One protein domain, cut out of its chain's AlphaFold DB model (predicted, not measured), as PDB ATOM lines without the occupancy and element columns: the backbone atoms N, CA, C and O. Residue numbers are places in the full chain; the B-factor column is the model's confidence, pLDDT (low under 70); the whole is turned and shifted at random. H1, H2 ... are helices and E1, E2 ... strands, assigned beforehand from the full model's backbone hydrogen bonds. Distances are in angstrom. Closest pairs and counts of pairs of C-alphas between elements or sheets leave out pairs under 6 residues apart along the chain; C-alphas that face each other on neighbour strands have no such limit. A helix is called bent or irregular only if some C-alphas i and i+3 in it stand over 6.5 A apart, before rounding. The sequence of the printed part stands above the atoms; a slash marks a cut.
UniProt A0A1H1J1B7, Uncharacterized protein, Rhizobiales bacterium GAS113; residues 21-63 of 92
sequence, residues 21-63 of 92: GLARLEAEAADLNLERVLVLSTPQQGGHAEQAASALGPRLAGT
ATOM      1  N   GLY A  21     -51.551   6.460  12.955       95.88
ATOM      2  CA  GLY A  21     -50.250   5.973  12.477       95.88
ATOM      3  C   GLY A  21     -50.220   4.527  11.957       95.88
ATOM      4  O   GLY A  21     -49.353   4.201  11.157       95.88
ATOM      5  N   LEU A  22     -51.189   3.671  12.314       94.75
ATOM      6  CA  LEU A  22     -51.325   2.328  11.723       94.75
ATOM      7  C   LEU A  22     -51.427   2.359  10.192       94.75
ATOM      8  O   LEU A  22     -50.961   1.429   9.542       94.75
ATOM      9  N   ALA A  23     -51.965   3.432   9.603       95.62
ATOM     10  CA  ALA A  23     -52.031   3.593   8.150       95.62
ATOM     11  C   ALA A  23     -50.645   3.678   7.478       95.62
ATOM     12  O   ALA A  23     -50.547   3.511   6.265       95.62
ATOM     13  N   ARG A  24     -49.569   3.918   8.240       96.50
ATOM     14  CA  ARG A  24     -48.188   3.932   7.734       96.50
ATOM     15  C   ARG A  24     -47.588   2.540   7.565       96.50
ATOM     16  O   ARG A  24     -46.556   2.433   6.918       96.50
ATOM     17  N   LEU A  25     -48.202   1.488   8.119       96.62
ATOM     18  CA  LEU A  25     -47.589   0.157   8.210       96.62
ATOM     19  C   LEU A  25     -47.065  -0.383   6.874       96.62
ATOM     20  O   LEU A  25     -45.980  -0.960   6.848       96.62
ATOM     21  N   GLU A  26     -47.786  -0.187   5.768       97.31
ATOM     22  CA  GLU A  26     -47.303  -0.602   4.446       97.31
ATOM     23  C   GLU A  26     -46.031   0.150   4.017       97.31
ATOM     24  O   GLU A  26     -45.101  -0.471   3.500       97.31
ATOM     25  N   ALA A  27     -45.979   1.467   4.246       96.56
ATOM     26  CA  ALA A  27     -44.826   2.302   3.912       96.56
ATOM     27  C   ALA A  27     -43.620   1.969   4.800       96.56
ATOM     28  O   ALA A  27     -42.533   1.746   4.282       96.56
ATOM     29  N   GLU A  28     -43.823   1.813   6.111       96.62
ATOM     30  CA  GLU A  28     -42.754   1.414   7.037       96.62
ATOM     31  C   GLU A  28     -42.199   0.023   6.690       96.62
ATOM     32  O   GLU A  28     -40.989  -0.206   6.718       96.62
ATOM     33  N   ALA A  29     -43.064  -0.924   6.305       96.62
ATOM     34  CA  ALA A  29     -42.624  -2.231   5.823       96.62
ATOM     35  C   ALA A  29     -41.813  -2.114   4.520       96.62
ATOM     36  O   ALA A  29     -40.820  -2.824   4.354       96.62
ATOM     37  N   ALA A  30     -42.205  -1.218   3.610       96.31
ATOM     38  CA  ALA A  30     -41.464  -0.951   2.381       96.31
ATOM     39  C   ALA A  30     -40.081  -0.339   2.658       96.31
ATOM     40  O   ALA A  30     -39.099  -0.808   2.085       96.31
ATOM     41  N   ASP A  31     -39.989   0.630   3.572       95.75
ATOM     42  CA  ASP A  31     -38.732   1.285   3.960       95.75
ATOM     43  C   ASP A  31     -37.745   0.299   4.613       95.75
ATOM     44  O   ASP A  31     -36.527   0.408   4.447       95.75
ATOM     45  N   LEU A  32     -38.269  -0.730   5.286       95.12
ATOM     46  CA  LEU A  32     -37.498  -1.857   5.821       95.12
ATOM     47  C   LEU A  32     -37.206  -2.963   4.787       95.12
ATOM     48  O   LEU A  32     -36.595  -3.973   5.138       95.12
ATOM     49  N   ASN A  33     -37.613  -2.792   3.525       96.94
ATOM     50  CA  ASN A  33     -37.524  -3.791   2.451       96.94
ATOM     51  C   ASN A  33     -38.214  -5.131   2.792       96.94
ATOM     52  O   ASN A  33     -37.763  -6.203   2.386       96.94
ATOM     53  N   LEU A  34     -39.319  -5.083   3.541       97.56
ATOM     54  CA  LEU A  34     -40.122  -6.251   3.903       97.56
ATOM     55  C   LEU A  34     -41.256  -6.460   2.898       97.56
ATOM     56  O   LEU A  34     -42.115  -5.601   2.710       97.56
ATOM     57  N   GLU A  35     -41.303  -7.636   2.279       97.12
ATOM     58  CA  GLU A  35     -42.326  -7.975   1.275       97.12
ATOM     59  C   GLU A  35     -43.474  -8.819   1.837       97.12
ATOM     60  O   GLU A  35     -44.574  -8.823   1.292       97.12
ATOM     61  N   ARG A  36     -43.217  -9.554   2.923       97.81
ATOM     62  CA  ARG A  36     -44.122 -10.552   3.505       97.81
ATOM     63  C   ARG A  36     -44.111 -10.408   5.022       97.81
ATOM     64  O   ARG A  36     -43.163 -10.830   5.678       97.81
ATOM     65  N   VAL A  37     -45.166  -9.820   5.571       97.88
ATOM     66  CA  VAL A  37     -45.288  -9.474   6.990       97.88
ATOM     67  C   VAL A  37     -46.379 -10.317   7.643       97.88
ATOM     68  O   VAL A  37     -47.489 -10.426   7.126       97.88
ATOM     69  N   LEU A  38     -46.066 -10.916   8.789       97.94
ATOM     70  CA  LEU A  38     -47.013 -11.658   9.620       97.94
ATOM     71  C   LEU A  38     -47.457 -10.768  10.785       97.94
ATOM     72  O   LEU A  38     -46.618 -10.303  11.556       97.94
ATOM     73  N   VAL A  39     -48.764 -10.553  10.935       97.44
ATOM     74  CA  VAL A  39     -49.313  -9.834  12.094       97.44
ATOM     75  C   VAL A  39     -49.495 -10.812  13.250       97.44
ATOM     76  O   VAL A  39     -50.119 -11.858  13.084       97.44
ATOM     77  N   LEU A  40     -48.968 -10.464  14.423       96.06
ATOM     78  CA  LEU A  40     -49.079 -11.260  15.645       96.06
ATOM     79  C   LEU A  40     -49.986 -10.554  16.653       96.06
ATOM     80  O   LEU A  40     -49.849  -9.349  16.871       96.06
ATOM     81  N   SER A  41     -50.872 -11.300  17.309       95.19
ATOM     82  CA  SER A  41     -51.685 -10.780  18.409       95.19
ATOM     83  C   SER A  41     -52.010 -11.849  19.444       95.19
ATOM     84  O   SER A  41     -51.937 -13.050  19.180       95.19
ATOM     85  N   THR A  42     -52.421 -11.404  20.629       93.75
ATOM     86  CA  THR A  42     -53.170 -12.258  21.561       93.75
ATOM     87  C   THR A  42     -54.614 -12.434  21.058       93.75
ATOM     88  O   THR A  42     -55.088 -11.588  20.280       93.75
ATOM     89  N   PRO A  43     -55.357 -13.468  21.503       90.62
ATOM     90  CA  PRO A  43     -56.749 -13.669  21.087       90.62
ATOM     91  C   PRO A  43     -57.654 -12.462  21.379       90.62
ATOM     92  O   PRO A  43     -58.529 -12.118  20.588       90.62
ATOM     93  N   GLN A  44     -57.416 -11.768  22.494       92.06
ATOM     94  CA  GLN A  44     -58.206 -10.618  22.949       92.06
ATOM     95  C   GLN A  44     -57.969  -9.356  22.107       92.06
ATOM     96  O   GLN A  44     -58.734  -8.400  22.199       92.06
ATOM     97  N   GLN A  45     -56.913  -9.339  21.292       93.56
ATOM     98  CA  GLN A  45     -56.515  -8.193  20.472       93.56
ATOM     99  C   GLN A  45     -56.823  -8.392  18.981       93.56
ATOM    100  O   GLN A  45     -56.289  -7.656  18.151       93.56
ATOM    101  N   GLY A  46     -57.706  -9.338  18.637       91.38
ATOM    102  CA  GLY A  46     -58.065  -9.651  17.248       91.38
ATOM    103  C   GLY A  46     -58.485  -8.428  16.425       91.38
ATOM    104  O   GLY A  46     -57.973  -8.232  15.330       91.38
ATOM    105  N   GLY A  47     -59.303  -7.529  16.985       94.38
ATOM    106  CA  GLY A  47     -59.731  -6.317  16.272       94.38
ATOM    107  C   GLY A  47     -58.578  -5.377  15.894       94.38
ATOM    108  O   GLY A  47     -58.575  -4.804  14.808       94.38
ATOM    109  N   HIS A  48     -57.551  -5.250  16.742       93.75
ATOM    110  CA  HIS A  48     -56.354  -4.473  16.396       93.75
ATOM    111  C   HIS A  48     -55.484  -5.203  15.363       93.75
ATOM    112  O   HIS A  48     -54.895  -4.562  14.493       93.75
ATOM    113  N   ALA A  49     -55.423  -6.535  15.430       95.88
ATOM    114  CA  ALA A  49     -54.713  -7.348  14.448       95.88
ATOM    115  C   ALA A  49     -55.333  -7.210  13.050       95.88
ATOM    116  O   ALA A  49     -54.607  -7.042  12.074       95.88
ATOM    117  N   GLU A  50     -56.664  -7.209  12.956       95.94
ATOM    118  CA  GLU A  50     -57.400  -6.992  11.705       95.94
ATOM    119  C   GLU A  50     -57.142  -5.598  11.120       95.94
ATOM    120  O   GLU A  50     -56.909  -5.463   9.918       95.94
ATOM    121  N   GLN A  51     -57.117  -4.561  11.962       96.81
ATOM    122  CA  GLN A  51     -56.781  -3.200  11.531       96.81
ATOM    123  C   GLN A  51     -55.357  -3.117  10.968       96.81
ATOM    124  O   GLN A  51     -55.153  -2.539   9.900       96.81
ATOM    125  N   ALA A  52     -54.382  -3.724  11.649       96.94
ATOM    126  CA  ALA A  52     -53.000  -3.776  11.179       96.94
ATOM    127  C   ALA A  52     -52.857  -4.596   9.886       96.94
ATOM    128  O   ALA A  52     -52.160  -4.181   8.963       96.94
ATOM    129  N   ALA A  53     -53.550  -5.733   9.796       97.19
ATOM    130  CA  ALA A  53     -53.576  -6.586   8.613       97.19
ATOM    131  C   ALA A  53     -54.142  -5.845   7.392       97.19
ATOM    132  O   ALA A  53     -53.548  -5.887   6.317       97.19
ATOM    133  N   SER A  54     -55.244  -5.113   7.580       97.50
ATOM    134  CA  SER A  54     -55.839  -4.265   6.544       97.50
ATOM    135  C   SER A  54     -54.866  -3.178   6.068       97.50
ATOM    136  O   SER A  54     -54.690  -2.987   4.866       97.50
ATOM    137  N   ALA A  55     -54.166  -2.522   6.998       97.50
ATOM    138  CA  ALA A  55     -53.211  -1.460   6.682       97.50
ATOM    139  C   ALA A  55     -51.928  -1.939   5.972       97.50
ATOM    140  O   ALA A  55     -51.245  -1.126   5.360       97.50
ATOM    141  N   LEU A  56     -51.586  -3.231   6.045       97.38
ATOM    142  CA  LEU A  56     -50.424  -3.817   5.358       97.38
ATOM    143  C   LEU A  56     -50.699  -4.182   3.891       97.38
ATOM    144  O   LEU A  56     -49.753  -4.449   3.144       97.38
ATOM    145  N   GLY A  57     -51.972  -4.228   3.484       94.88
ATOM    146  CA  GLY A  57     -52.390  -4.495   2.110       94.88
ATOM    147  C   GLY A  57     -51.707  -5.733   1.499       94.88
ATOM    148  O   GLY A  57     -51.755  -6.817   2.088       94.88
ATOM    149  N   PRO A  58     -51.056  -5.611   0.325       96.25
ATOM    150  CA  PRO A  58     -50.453  -6.747  -0.376       96.25
ATOM    151  C   PRO A  58     -49.240  -7.352   0.346       96.25
ATOM    152  O   PRO A  58     -48.847  -8.472   0.023       96.25
ATOM    153  N   ARG A  59     -48.642  -6.646   1.317       97.12
ATOM    154  CA  ARG A  59     -47.485  -7.144   2.081       97.12
ATOM    155  C   ARG A  59     -47.887  -8.115   3.189       97.12
ATOM    156  O   ARG A  59     -47.016  -8.748   3.786       97.12
ATOM    157  N   LEU A  60     -49.179  -8.256   3.484       98.19
ATOM    158  CA  LEU A  60     -49.661  -9.192   4.490       98.19
ATOM    159  C   LEU A  60     -49.454 -10.642   4.031       98.19
ATOM    160  O   LEU A  60     -50.055 -11.116   3.070       98.19
ATOM    161  N   ALA A  61     -48.639 -11.380   4.776       97.88
ATOM    162  CA  ALA A  61     -48.464 -12.817   4.601       97.88
ATOM    163  C   ALA A  61     -49.498 -13.639   5.387       97.88
ATOM    164  O   ALA A  61     -49.760 -14.786   5.025       97.88
ATOM    165  N   GLY A  62     -50.068 -13.070   6.453       96.25
ATOM    166  CA  GLY A  62     -51.108 -13.687   7.271       96.25
ATOM    167  C   GLY A  62     -51.207 -13.062   8.662       96.25
ATOM    168  O   GLY A  62     -50.523 -12.087   8.977       96.25
ATOM    169  N   THR A  63     -52.039 -13.664   9.507       96.44
ATOM    170  CA  THR A  63     -52.235 -13.282  10.912       96.44
ATOM    171  C   THR A  63     -52.074 -14.502  11.814       96.44
ATOM    172  O   THR A  63     -52.557 -15.584  11.477       96.44
TER     173      THR A  63
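Overview. This is residues 21 to 63 of the 92 residues of an uncharacterized protein of Rhizobiales bacterium GAS113 (UniProt A0A1H1J1B7). A long kinked helix, H2, packs along a tiny two-stranded sheet, E1 and E2, and an irregular first helix, H1, packs on the later part of H2 around Leu 56. The chain runs out along E1, turns back through H2, and returns in E2 beside E1. The printed part has 43 residues, with two named helices and two named strands in the order H1, E1, H2, E2; the sheet has the order E1, E2 and is parallel, and the class is mixed, helices and strands. The whole is compact, with a radius of gyration of the C-alphas of 9.9 A, and only just elongated, with spans of 30 by 20 by 14 A.

Along the chain. H1 is residues 21 to 31, 15.1 A from first to last C-alpha, beginning at C-alpha 21 at (-50.250, 5.973, 12.477). It is irregular: C-alphas 23 and 26 are 7.3 A apart. E1 is residues 37 to 40, 9.6 A long, with C-alpha 37 at (-45.288, -9.474, 6.990). H2 is residues 43 to 59, 22.1 A long, with a kink of 51 degrees near residue 53. It too is irregular: C-alphas 55 and 58 are 9.2 A apart. E2 is residues 60 to 63, 8.0 A long, ending at C-alpha 63 at (-52.235, -13.282, 10.912).

Arrangement. H1 and H2 touch, with the C-alphas of Glu 26 and Leu 56 closest at 4.6 A. Their lines stand at a steep tilt of 47 degrees, and they run the same way. H1 and E2 are apart. E1 and E2 are parallel neighbours, with 17 degrees between their directions; N 61 and O 37 are 2.8 A apart and N 39 and O 62 are 3.0 A apart, both within hydrogen-bond range. E1, H2 and E2 form a strand-helix-strand unit, two parallel neighbour strands with a helix between them along the chain, and its crossover is right-handed. The closest C-alphas of E1 and H2 are those of Val 37 and Arg 59, 5.9 A apart. Those of H2 and E2 are Ala 53 and Leu 60, 6.3 A apart. Of the O i to N i+4 pairs, 4 of 7 in H1 and 8 of 13 in H2 are within hydrogen-bond range.

Size, cuts and confidence. The two C-alphas farthest apart are those of Asn 33 and Gln 44, at 29.9 A. The printed part has no cut, and the links H1 to E1, E1 to H2 and H2 to E2 are tight; E2 follows H2 with 0 residues between them. The mean pLDDT of the printed part is 96.0, and no printed residue is under 70.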